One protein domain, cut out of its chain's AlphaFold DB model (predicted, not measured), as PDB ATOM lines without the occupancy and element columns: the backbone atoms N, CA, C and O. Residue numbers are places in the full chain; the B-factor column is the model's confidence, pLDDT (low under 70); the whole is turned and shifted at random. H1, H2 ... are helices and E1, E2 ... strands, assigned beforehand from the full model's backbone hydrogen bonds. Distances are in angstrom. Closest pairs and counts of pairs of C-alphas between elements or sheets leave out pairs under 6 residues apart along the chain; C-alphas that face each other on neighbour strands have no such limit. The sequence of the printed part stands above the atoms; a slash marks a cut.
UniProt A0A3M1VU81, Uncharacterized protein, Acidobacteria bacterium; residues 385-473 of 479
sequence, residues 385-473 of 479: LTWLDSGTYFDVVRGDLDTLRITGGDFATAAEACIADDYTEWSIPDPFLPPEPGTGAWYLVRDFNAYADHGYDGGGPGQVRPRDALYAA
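This is residues 385 to 473 of the 479 residues of an uncharacterized protein of Acidobacteria bacterium (UniProt A0A3M1VU81). A narrow, twisted ribbon of three antiparallel strands, E2, E1 and E4, makes the core, with E1 in the middle; two short helices, H1 and H2, cap one end of it where the chain passes from E1 to E2. Two wide loops, residues 430 to 440 and residues 449 to 468, swing out on opposite sides of the ribbon, the second leading to the small helix H3, which packs on H2. The printed part has 89 residues, with named elements in the order E1 H1 H2 E2 E3 E4 H3, and its class is mixed, helices and strands, with under half of the residues in named elements. It is compact, with a radius of gyration of the C-alphas of 13.6 A and spans of 35 by 33 by 19 A.

The sheet has the order E2, residues 415 to 423, E1, residues 393 to 400, and E4, residues 441 to 448, and is twisted, its C-alphas lying up to 4.5 A off the best plane. E1 and E4 are antiparallel at 162 degrees, with N 397 and O 444 within hydrogen-bond range at 2.9 A. E2 and E1 are antiparallel at 169 degrees, with N 419 and O 396 within range at 2.8 A. H1, residues 401 to 406, only grazes the sheet with its residues 401 to 404. H2, residues 411 to 414, also only grazes the sheet, and it touches H1, the closest C-alphas being those of Leu 404 and Ala 414, 5.0 A apart. H3, residues 469 to 472, touches H2, the closest C-alphas being those of Ala 412 and Ala 469, 4.5 A apart. H3 is on the sheet at a height of 8.6 A, over none of the strands, but only just: 2 of its 4 C-alphas fall on E1. E3, residues 427 to 429, pairs with no named strand, but residues 385 to 386 pair antiparallel with its residues 427 to 428. E3 is apart from E1 and from E4. Every O i to N i+4 pair of H1 is within hydrogen-bond range; H2 and H3 are too short for such a pair.

E1 begins at C-alpha 393, (428.562, 471.808, 411.800), and is 23.9 A long. H1 is 8.6 A long, H2 4.7 A, E2 18.3 A and E3 7.0 A. E4 is 22.2 A long. H3, 5.5 A long, ends at C-alpha 472, (427.409, 490.933, 404.945).

The C-alphas farthest apart, those of Pro 437 and Tyr 451, are 40.7 A apart. The printed part has no cut. The links E3 to E4 and E4 to H3 are long, with 11 and 20 residues. The mean pLDDT of the printed part is 82.2, and residues 449 to 473 are under 70.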
ATOM      1  N   LEU A 385     419.969 470.632 398.752       93.12
ATOM      2  CA  LEU A 385     421.418 470.674 398.567       93.12
ATOM      3  C   LEU A 385     422.039 469.533 399.367       93.12
ATOM      4  O   LEU A 385     421.580 469.263 400.470       93.12
ATOM      5  N   THR A 386     423.099 468.908 398.856       92.75
ATOM      6  CA  THR A 386     423.860 467.867 399.564       92.75
ATOM      7  C   THR A 386     425.361 468.131 399.445       92.75
ATOM      8  O   THR A 386     425.834 468.577 398.399       92.75
ATOM      9  N   TRP A 387     426.128 467.845 400.499       91.38
ATOM     10  CA  TRP A 387     427.594 467.936 400.504       91.38
ATOM     11  C   TRP A 387     428.240 466.676 401.099       91.38
ATOM     12  O   TRP A 387     427.559 465.801 401.627       91.38
ATOM     13  N   LEU A 388     429.558 466.537 400.924       85.81
ATOM     14  CA  LEU A 388     430.323 465.308 401.206       85.81
ATOM     15  C   LEU A 388     431.478 465.532 402.198       85.81
ATOM     16  O   LEU A 388     432.477 464.818 402.155       85.81
ATOM     17  N   ASP A 389     431.371 466.552 403.046       78.56
ATOM     18  CA  ASP A 389     432.449 466.964 403.947       78.56
ATOM     19  C   ASP A 389     432.317 466.340 405.351       78.56
ATOM     20  O   ASP A 389     431.237 465.956 405.795       78.56
ATOM     21  N   SER A 390     433.445 466.248 406.049       76.25
ATOM     22  CA  SER A 390     433.626 465.654 407.376       76.25
ATOM     23  C   SER A 390     433.329 466.598 408.551       76.25
ATOM     24  O   SER A 390     433.498 466.206 409.708       76.25
ATOM     25  N   GLY A 391     432.890 467.829 408.270       81.81
ATOM     26  CA  GLY A 391     432.487 468.808 409.280       81.81
ATOM     27  C   GLY A 391     431.383 468.303 410.220       81.81
ATOM     28  O   GLY A 391     430.519 467.509 409.845       81.81
ATOM     29  N   THR A 392     431.412 468.780 411.467       87.81
ATOM     30  CA  THR A 392     430.371 468.487 412.476       87.81
ATOM     31  C   THR A 392     429.201 469.470 412.391       87.81
ATOM     32  O   THR A 392     428.072 469.114 412.721       87.81
ATOM     33  N   TYR A 393     429.491 470.698 411.964       89.94
ATOM     34  CA  TYR A 393     428.562 471.808 411.800       89.94
ATOM     35  C   TYR A 393     428.858 472.484 410.460       89.94
ATOM     36  O   TYR A 393     430.001 472.442 409.993       89.94
ATOM     37  N   PHE A 394     427.846 473.087 409.847       89.75
ATOM     38  CA  PHE A 394     427.935 473.694 408.529       89.75
ATOM     39  C   PHE A 394     427.174 475.011 408.464       89.75
ATOM     40  O   PHE A 394     425.987 475.065 408.789       89.75
ATOM     41  N   ASP A 395     427.835 476.032 407.928       90.56
ATOM     42  CA  ASP A 395     427.157 477.249 407.496       90.56
ATOM     43  C   ASP A 395     426.913 477.164 406.002       90.56
ATOM     44  O   ASP A 395     427.824 476.840 405.230       90.56
ATOM     45  N   VAL A 396     425.697 477.498 405.580       92.19
ATOM     46  CA  VAL A 396     425.324 477.516 404.170       92.19
ATOM     47  C   VAL A 396     424.733 478.873 403.821       92.19
ATOM     48  O   VAL A 396     423.663 479.258 404.294       92.19
ATOM     49  N   VAL A 397     425.436 479.597 402.953       92.62
ATOM     50  CA  VAL A 397     425.016 480.894 402.412       92.62
ATOM     51  C   VAL A 397     424.624 480.724 400.951       92.62
ATOM     52  O   VAL A 397     425.360 480.105 400.179       92.62
ATOM     53  N   ARG A 398     423.494 481.319 400.563       94.25
ATOM     54  CA  ARG A 398     423.091 481.495 399.165       94.25
ATOM     55  C   ARG A 398     423.244 482.952 398.745       94.25
ATOM     56  O   ARG A 398     422.932 483.868 399.512       94.25
ATOM     57  N   GLY A 399     423.634 483.169 397.496       94.00
ATOM     58  CA  GLY A 399     423.494 484.463 396.844       94.00
ATOM     59  C   GLY A 399     423.125 484.379 395.367       94.00
ATOM     60  O   GLY A 399     423.138 483.311 394.762       94.00
ATOM     61  N   ASP A 400     422.804 485.532 394.793       95.25
ATOM     62  CA  ASP A 400     422.380 485.700 393.404       95.25
ATOM     63  C   ASP A 400     423.590 485.835 392.461       95.25
ATOM     64  O   ASP A 400     424.484 486.665 392.669       95.25
ATOM     65  N   LEU A 401     423.633 485.018 391.406       95.25
ATOM     66  CA  LEU A 401     424.697 485.062 390.400       95.25
ATOM     67  C   LEU A 401     424.609 486.299 389.503       95.25
ATOM     68  O   LEU A 401     425.655 486.770 389.047       95.25
ATOM     69  N   ASP A 402     423.420 486.855 389.261       95.25
ATOM     70  CA  ASP A 402     423.297 488.049 388.424       95.25
ATOM     71  C   ASP A 402     423.799 489.297 389.148       95.25
ATOM     72  O   ASP A 402     424.588 490.057 388.584       95.25
ATOM     73  N   THR A 403     423.468 489.464 390.426       94.88
ATOM     74  CA  THR A 403     424.047 490.503 391.287       94.88
ATOM     75  C   THR A 403     425.558 490.328 391.421       94.88
ATOM     76  O   THR A 403     426.298 491.308 391.295       94.88
ATOM     77  N   LEU A 404     426.060 489.097 391.587       93.75
ATOM     78  CA  LEU A 404     427.504 488.839 391.617       93.75
ATOM     79  C   LEU A 404     428.185 489.259 390.301       93.75
ATOM     80  O   LEU A 404     429.244 489.890 390.316       93.75
ATOM     81  N   ARG A 405     427.556 488.971 389.156       94.25
ATOM     82  CA  ARG A 405     428.042 489.335 387.817       94.25
ATOM     83  C   ARG A 405     428.006 490.846 387.578       94.25
ATOM     84  O   ARG A 405     428.996 491.410 387.116       94.25
ATOM     85  N   ILE A 406     426.901 491.510 387.920       94.88
ATOM     86  CA  ILE A 406     426.690 492.959 387.746       94.88
ATOM     87  C   ILE A 406     427.629 493.778 388.643       94.88
ATOM     88  O   ILE A 406     428.134 494.816 388.219       94.88
ATOM     89  N   THR A 407     427.895 493.315 389.866       93.12
ATOM     90  CA  THR A 407     428.803 493.993 390.809       93.12
ATOM     91  C   THR A 407     430.289 493.761 390.514       93.12
ATOM     92  O   THR A 407     431.135 494.404 391.134       93.12
ATOM     93  N   GLY A 408     430.629 492.871 389.575       92.50
ATOM     94  CA  GLY A 408     432.016 492.500 389.287       92.50
ATOM     95  C   GLY A 408     432.648 491.613 390.366       92.50
ATOM     96  O   GLY A 408     433.857 491.690 390.581       92.50
ATOM     97  N   GLY A 409     431.848 490.783 391.043       88.19
ATOM     98  CA  GLY A 409     432.308 489.834 392.059       88.19
ATOM     99  C   GLY A 409     432.184 490.313 393.508       88.19
ATOM    100  O   GLY A 409     432.940 489.846 394.361       88.19
ATOM    101  N   ASP A 410     431.265 491.235 393.820       87.31
ATOM    102  CA  ASP A 410     431.001 491.650 395.204       87.31
ATOM    103  C   ASP A 410     430.051 490.650 395.890       87.31
ATOM    104  O   ASP A 410     428.831 490.822 395.915       87.31
ATOM    105  N   PHE A 411     430.621 489.573 396.441       86.94
ATOM    106  CA  PHE A 411     429.861 488.524 397.136       86.94
ATOM    107  C   PHE A 411     429.062 489.047 398.337       86.94
ATOM    108  O   PHE A 411     428.003 488.509 398.636       86.94
ATOM    109  N   ALA A 412     429.533 490.108 398.999       85.81
ATOM    110  CA  ALA A 412     428.827 490.745 400.107       85.81
ATOM    111  C   ALA A 412     427.519 491.420 399.653       85.81
ATOM    112  O   ALA A 412     426.524 491.389 400.369       85.81
ATOM    113  N   THR A 413     427.507 491.999 398.451       90.31
ATOM    114  CA  THR A 413     426.308 492.577 397.824       90.31
ATOM    115  C   THR A 413     425.419 491.503 397.192       90.31
ATOM    116  O   THR A 413     424.208 491.681 397.114       90.31
ATOM    117  N   ALA A 414     426.012 490.396 396.739       92.94
ATOM    118  CA  ALA A 414     425.306 489.292 396.095       92.94
ATOM    119  C   ALA A 414     424.721 488.250 397.066       92.94
ATOM    120  O   ALA A 414     423.944 487.407 396.623       92.94
ATOM    121  N   ALA A 415     425.090 488.258 398.349       92.12
ATOM    122  CA  ALA A 415     424.555 487.336 399.351       92.12
ATOM    123  C   ALA A 415     423.079 487.652 399.652       92.12
ATOM    124  O   ALA A 415     422.743 488.749 400.095       92.12
ATOM    125  N   GLU A 416     422.197 486.676 399.434       93.00
ATOM    126  CA  GLU A 416     420.754 486.820 399.657       93.00
ATOM    127  C   GLU A 416     420.340 486.366 401.054       93.00
ATOM    128  O   GLU A 416     419.523 487.016 401.705       93.00
ATOM    129  N   ALA A 417     420.857 485.212 401.486       92.25
ATOM    130  CA  ALA A 417     420.372 484.514 402.666       92.25
ATOM    131  C   ALA A 417     421.446 483.613 403.282       92.25
ATOM    132  O   ALA A 417     422.136 482.864 402.589       92.25
ATOM    133  N   CYS A 418     421.505 483.625 404.610       93.44
ATOM    134  CA  CYS A 418     421.963 482.476 405.375       93.44
ATOM    135  C   CYS A 418     420.832 481.436 405.371       93.44
ATOM    136  O   CYS A 418     419.742 481.730 405.868       93.44
ATOM    137  N   ILE A 419     421.049 480.264 404.768       94.31
ATOM    138  CA  ILE A 419     420.043 479.187 404.729       94.31
ATOM    139  C   ILE A 419     420.298 478.116 405.797       94.31
ATOM    140  O   ILE A 419     419.348 477.457 406.211       94.31
ATOM    141  N   ALA A 420     421.536 477.993 406.288       92.75
ATOM    142  CA  ALA A 420     421.907 477.144 407.420       92.75
ATOM    143  C   ALA A 420     423.015 477.808 408.251       92.75
ATOM    144  O   ALA A 420     423.938 478.369 407.669       92.75
ATOM    145  N   ASP A 421     422.925 477.708 409.574       91.50
ATOM    146  CA  ASP A 421     423.827 478.288 410.581       91.50
ATOM    147  C   ASP A 421     424.045 477.204 411.647       91.50
ATOM    148  O   ASP A 421     423.054 476.615 412.096       91.50
ATOM    149  N   ASP A 422     425.297 476.865 411.977       90.19
ATOM    150  CA  ASP A 422     425.641 475.743 412.879       90.19
ATOM    151  C   ASP A 422     424.923 474.409 412.521       90.19
ATOM    152  O   ASP A 422     424.500 473.622 413.378       90.19
ATOM    153  N   TYR A 423     424.730 474.126 411.229       93.12
ATOM    154  CA  TYR A 423     423.851 473.042 410.782       93.12
ATOM    155  C   TYR A 423     424.545 471.674 410.788       93.12
ATOM    156  O   TYR A 423     425.608 471.513 410.207       93.12
ATOM    157  N   THR A 424     423.960 470.659 411.427       93.44
ATOM    158  CA  THR A 424     424.645 469.365 411.657       93.44
ATOM    159  C   THR A 424     424.422 468.293 410.588       93.44
ATOM    160  O   THR A 424     425.073 467.250 410.629       93.44
ATOM    161  N   GLU A 425     423.456 468.471 409.687       94.25
ATOM    162  CA  GLU A 425     423.137 467.479 408.649       94.25
ATOM    163  C   GLU A 425     423.901 467.787 407.351       94.25
ATOM    164  O   GLU A 425     424.325 468.915 407.128       94.25
ATOM    165  N   TRP A 426     424.080 466.787 406.482       93.50
ATOM    166  CA  TRP A 426     424.835 466.918 405.219       93.50
ATOM    167  C   TRP A 426     423.964 467.291 404.015       93.50
ATOM    168  O   TRP A 426     424.396 467.202 402.861       93.50
ATOM    169  N   SER A 427     422.712 467.655 404.281       94.25
ATOM    170  CA  SER A 427     421.772 468.120 403.279       94.25
ATOM    171  C   SER A 427     420.772 469.103 403.869       94.25
ATOM    172  O   SER A 427     420.382 468.971 405.025       94.25
ATOM    173  N   ILE A 428     420.355 470.099 403.086       94.88
ATOM    174  CA  ILE A 428     419.344 471.074 403.512       94.88
ATOM    175  C   ILE A 428     418.344 471.355 402.386       94.88
ATOM    176  O   ILE A 428     418.759 471.537 401.234       94.88
ATOM    177  N   PRO A 429     417.029 471.408 402.673       95.12
ATOM    178  CA  PRO A 429     416.050 471.827 401.687       95.12
ATOM    179  C   PRO A 429     416.153 473.331 401.394       95.12
ATOM    180  O   PRO A 429     416.013 474.149 402.301       95.12
ATOM    181  N   ASP A 430     416.304 473.697 400.119       93.62
ATOM    182  CA  ASP A 430     416.149 475.081 399.652       93.62
ATOM    183  C   ASP A 430     414.901 475.175 398.745       93.62
ATOM    184  O   ASP A 430     414.878 474.573 397.664       93.62
ATOM    185  N   PRO A 431     413.846 475.916 399.146       93.12
ATOM    186  CA  PRO A 431     412.625 476.064 398.353       93.12
ATOM    187  C   PRO A 431     412.804 476.890 397.066       93.12
ATOM    188  O   PRO A 431     411.859 476.984 396.287       93.12
ATOM    189  N   PHE A 432     413.980 477.486 396.841       91.44
ATOM    190  CA  PHE A 432     414.346 478.201 395.615       91.44
ATOM    191  C   PHE A 432     415.093 477.307 394.606       91.44
ATOM    192  O   PHE A 432     415.555 477.796 393.575       91.44
ATOM    193  N   LEU A 433     415.212 475.999 394.874       91.00
ATOM    194  CA  LEU A 433     415.695 475.023 393.899       91.00
ATOM    195  C   LEU A 433     414.532 474.329 393.150       91.00
ATOM    196  O   LEU A 433     413.546 473.926 393.775       91.00
ATOM    197  N   PRO A 434     414.657 474.119 391.823       91.50
ATOM    198  CA  PRO A 434     415.658 474.720 390.938       91.50
ATOM    199  C   PRO A 434     415.400 476.232 390.750       91.50
ATOM    200  O   PRO A 434     414.240 476.647 390.800       91.50
ATOM    201  N   PRO A 435     416.442 477.046 390.482       88.88
ATOM    202  CA  PRO A 435     416.269 478.470 390.193       88.88
ATOM    203  C   PRO A 435     415.388 478.690 388.953       88.88
ATOM    204  O   PRO A 435     415.334 477.845 388.051       88.88
ATOM    205  N   GLU A 436     414.700 479.833 388.893       90.06
ATOM    206  CA  GLU A 436     413.841 480.171 387.755       90.06
ATOM    207  C   GLU A 436     414.668 480.289 386.456       90.06
ATOM    208  O   GLU A 436     415.793 480.797 386.497       90.06
ATOM    209  N   PRO A 437     414.150 479.857 385.288       91.56
ATOM    210  CA  PRO A 437     414.884 479.933 384.027       91.56
ATOM    211  C   PRO A 437     415.388 481.349 383.717       91.56
ATOM    212  O   PRO A 437     414.602 482.288 383.616       91.56
ATOM    213  N   GLY A 438     416.702 481.485 383.530       93.38
ATOM    214  CA  GLY A 438     417.368 482.772 383.303       93.38
ATOM    215  C   GLY A 438     417.924 483.438 384.566       93.38
ATOM    216  O   GLY A 438     418.654 484.410 384.429       93.38
ATOM    217  N   THR A 439     417.642 482.899 385.756       93.12
ATOM    218  CA  THR A 439     418.298 483.270 387.023       93.12
ATOM    219  C   THR A 439     419.348 482.226 387.414       93.12
ATOM    220  O   THR A 439     419.412 481.138 386.832       93.12
ATOM    221  N   GLY A 440     420.169 482.520 388.423       93.75
ATOM    222  CA  GLY A 440     421.088 481.542 388.993       93.75
ATOM    223  C   GLY A 440     421.494 481.898 390.417       93.75
ATOM    224  O   GLY A 440     421.627 483.069 390.753       93.75
ATOM    225  N   ALA A 441     421.736 480.881 391.239       94.94
ATOM    226  CA  ALA A 441     422.221 481.045 392.604       94.94
ATOM    227  C   ALA A 441     423.633 480.466 392.755       94.94
ATOM    228  O   ALA A 441     423.953 479.430 392.165       94.94
ATOM    229  N   TRP A 442     424.463 481.115 393.568       94.19
ATOM    230  CA  TRP A 442     425.696 480.544 394.100       94.19
ATOM    231  C   TRP A 442     425.476 480.112 395.548       94.19
ATOM    232  O   TRP A 442     424.688 480.714 396.275       94.19
ATOM    233  N   TYR A 443     426.205 479.078 395.960       93.88
ATOM    234  CA  TYR A 443     426.171 478.546 397.316       93.88
ATOM    235  C   TYR A 443     427.588 478.478 397.878       93.88
ATOM    236  O   TYR A 443     428.525 478.106 397.167       93.88
ATOM    237  N   LEU A 444     427.733 478.824 399.151       91.94
ATOM    238  CA  LEU A 444     428.936 478.609 399.943       91.94
ATOM    239  C   LEU A 444     428.557 477.728 401.130       91.94
ATOM    240  O   LEU A 444     427.828 478.180 402.008       91.94
ATOM    241  N   VAL A 445     429.058 476.494 401.141       91.38
ATOM    242  CA  VAL A 445     429.060 475.618 402.318       91.38
ATOM    243  C   VAL A 445     430.419 475.780 402.995       91.38
ATOM    244  O   VAL A 445     431.443 475.722 402.312       91.38
ATOM    245  N   ARG A 446     430.440 475.988 404.312       86.31
ATOM    246  CA  ARG A 446     431.654 475.922 405.139       86.31
ATOM    247  C   ARG A 446     431.503 474.818 406.165       86.31
ATOM    248  O   ARG A 446     430.446 474.745 406.782       86.31
ATOM    249  N   ASP A 447     432.550 474.037 406.408       87.50
ATOM    250  CA  ASP A 447     432.650 473.289 407.653       87.50
ATOM    251  C   ASP A 447     432.973 474.258 408.803       87.50
ATOM    252  O   ASP A 447     433.870 475.097 408.712       87.50
ATOM    253  N   PHE A 448     432.238 474.144 409.905       77.56
ATOM    254  CA  PHE A 448     432.616 474.748 411.172       77.56
ATOM    255  C   PHE A 448     433.150 473.647 412.089       77.56
ATOM    256  O   PHE A 448     432.415 472.856 412.691       77.56
ATOM    257  N   ASN A 449     434.477 473.570 412.166       69.06
ATOM    258  CA  ASN A 449     435.173 472.781 413.170       69.06
ATOM    259  C   ASN A 449     435.609 473.700 414.326       69.06
ATOM    260  O   ASN A 449     436.040 474.830 414.112       69.06
ATOM    261  N   ALA A 450     435.517 473.205 415.566       58.25
ATOM    262  CA  ALA A 450     435.673 473.987 416.803       58.25
ATOM    263  C   ALA A 450     437.102 474.526 417.083       58.25
ATOM    264  O   ALA A 450     437.441 474.828 418.229       58.25
ATOM    265  N   TYR A 451     437.958 474.589 416.059       57.59
ATOM    266  CA  TYR A 451     439.362 474.984 416.133       57.59
ATOM    267  C   TYR A 451     439.774 476.013 415.059       57.59
ATOM    268  O   TYR A 451     440.940 476.408 415.044       57.59
ATOM    269  N   ALA A 452     438.859 476.464 414.188       56.25
ATOM    270  CA  ALA A 452     439.169 477.317 413.035       56.25
ATOM    271  C   ALA A 452     438.335 478.622 412.966       56.25
ATOM    272  O   ALA A 452     437.579 478.838 412.022       56.25
ATOM    273  N   ASP A 453     438.557 479.551 413.906       54.50
ATOM    274  CA  ASP A 453     437.988 480.924 413.925       54.50
ATOM    275  C   ASP A 453     438.539 481.845 412.796       54.50
ATOM    276  O   ASP A 453     438.865 483.017 413.021       54.50
ATOM    277  N   HIS A 454     438.791 481.334 411.586       55.00
ATOM    278  CA  HIS A 454     439.616 482.013 410.575       55.00
ATOM    279  C   HIS A 454     438.923 482.112 409.206       55.00
ATOM    280  O   HIS A 454     438.734 481.123 408.506       55.00
ATOM    281  N   GLY A 455     438.576 483.343 408.808       57.44
ATOM    282  CA  GLY A 455     437.986 483.653 407.501       57.44
ATOM    283  C   GLY A 455     438.960 483.496 406.322       57.44
ATOM    284  O   GLY A 455     440.178 483.611 406.469       57.44
ATOM    285  N   TYR A 456     438.414 483.273 405.123       56.53
ATOM    286  CA  TYR A 456     439.169 482.971 403.894       56.53
ATOM    287  C   TYR A 456     439.733 484.212 403.171       56.53
ATOM    288  O   TYR A 456     439.637 484.342 401.946       56.53
ATOM    289  N   ASP A 457     440.385 485.111 403.906       62.03
ATOM    290  CA  ASP A 457     440.910 486.387 403.396       62.03
ATOM    291  C   ASP A 457     442.257 486.286 402.654       62.03
ATOM    292  O   ASP A 457     443.183 487.090 402.791       62.03
ATOM    293  N   GLY A 458     442.351 485.287 401.774       55.88
ATOM    294  CA  GLY A 458     443.449 485.111 400.827       55.88
ATOM    295  C   GLY A 458     443.377 486.106 399.666       55.88
ATOM    296  O   GLY A 458     442.956 485.735 398.572       55.88
ATOM    297  N   GLY A 459     443.803 487.352 399.901       52.66
ATOM    298  CA  GLY A 459     443.776 488.453 398.928       52.66
ATOM    299  C   GLY A 459     444.509 488.157 397.610       52.66
ATOM    300  O   GLY A 459     445.714 488.384 397.491       52.66
ATOM    301  N   GLY A 460     443.771 487.679 396.604       62.25
ATOM    302  CA  GLY A 460     444.293 487.354 395.271       62.25
ATOM    303  C   GLY A 460     444.097 488.477 394.237       62.25
ATOM    304  O   GLY A 460     443.133 489.238 394.330       62.25
ATOM    305  N   PRO A 461     444.955 488.590 393.204       49.41
ATOM    306  CA  PRO A 461     444.740 489.540 392.113       49.41
ATOM    307  C   PRO A 461     443.441 489.202 391.359       49.41
ATOM    308  O   PRO A 461     443.310 488.119 390.798       49.41
ATOM    309  N   GLY A 462     442.484 490.135 391.371       61.66
ATOM    310  CA  GLY A 462     441.109 489.938 390.882       61.66
ATOM    311  C   GLY A 462     440.045 489.966 391.986       61.66
ATOM    312  O   GLY A 462     438.861 490.076 391.689       61.66
ATOM    313  N   GLN A 463     440.446 489.927 393.257       58.75
ATOM    314  CA  GLN A 463     439.545 490.069 394.396       58.75
ATOM    315  C   GLN A 463     439.283 491.552 394.707       58.75
ATOM    316  O   GLN A 463     440.206 492.293 395.041       58.75
ATOM    317  N   VAL A 464     438.022 491.986 394.605       59.25
ATOM    318  CA  VAL A 464     437.618 493.387 394.839       59.25
ATOM    319  C   VAL A 464     437.515 493.714 396.338       59.25
ATOM    320  O   VAL A 464     437.804 494.841 396.745       59.25
ATOM    321  N   ARG A 465     437.123 492.733 397.164       64.50
ATOM    322  CA  ARG A 465     436.902 492.819 398.623       64.50
ATOM    323  C   ARG A 465     437.175 491.465 399.312       64.50
ATOM    324  O   ARG A 465     437.285 490.468 398.598       64.50
ATOM    325  N   PRO A 466     437.312 491.407 400.652       67.69
ATOM    326  CA  PRO A 466     437.281 490.169 401.447       67.69
ATOM    327  C   PRO A 466     436.289 489.107 400.933       67.69
ATOM    328  O   PRO A 466     435.230 489.445 400.400       67.69
ATOM    329  N   ARG A 467     436.683 487.826 400.989       62.81
ATOM    330  CA  ARG A 467     435.898 486.696 400.424       62.81
ATOM    331  C   ARG A 467     434.852 486.164 401.401       62.81
ATOM    332  O   ARG A 467     433.976 485.398 401.010       62.81
ATOM    333  N   ASP A 468     434.950 486.562 402.658       63.03
ATOM    334  CA  ASP A 468     434.055 486.234 403.758       63.03
ATOM    335  C   ASP A 468     432.742 487.033 403.689       63.03
ATOM    336  O   ASP A 468     432.368 487.785 404.589       63.03
ATOM    337  N   ALA A 469     431.973 486.781 402.624       56.00
ATOM    338  CA  ALA A 469     430.637 487.342 402.391       56.00
ATOM    339  C   ALA A 469     429.672 487.203 403.588       56.00
ATOM    340  O   ALA A 469     428.701 487.948 403.690       56.00
ATOM    341  N   LEU A 470     429.967 486.285 404.511       56.22
ATOM    342  CA  LEU A 470     429.272 486.055 405.776       56.22
ATOM    343  C   LEU A 470     429.152 487.311 406.653       56.22
ATOM    344  O   LEU A 470     428.095 487.528 407.235       56.22
ATOM    345  N   TYR A 471     430.143 488.215 406.667       56.22
ATOM    346  CA  TYR A 471     430.013 489.489 407.399       56.22
ATOM    347  C   TYR A 471     428.956 490.445 406.819       56.22
ATOM    348  O   TYR A 471     428.593 491.428 407.468       56.22
ATOM    349  N   ALA A 472     428.471 490.180 405.605       59.25
ATOM    350  CA  ALA A 472     427.409 490.933 404.945       59.25
ATOM    351  C   ALA A 472     426.124 490.117 404.726       59.25
ATOM    352  O   ALA A 472     425.115 490.694 404.322       59.25
ATOM    353  N   ALA A 473     426.134 488.809 405.011       63.22
ATOM    354  CA  ALA A 473     424.963 487.957 404.868       63.22
ATOM    355  C   ALA A 473     423.839 488.453 405.803       63.22
ATOM    356  O   ALA A 473     424.043 488.573 407.018       63.22
TER     357      ALA A 473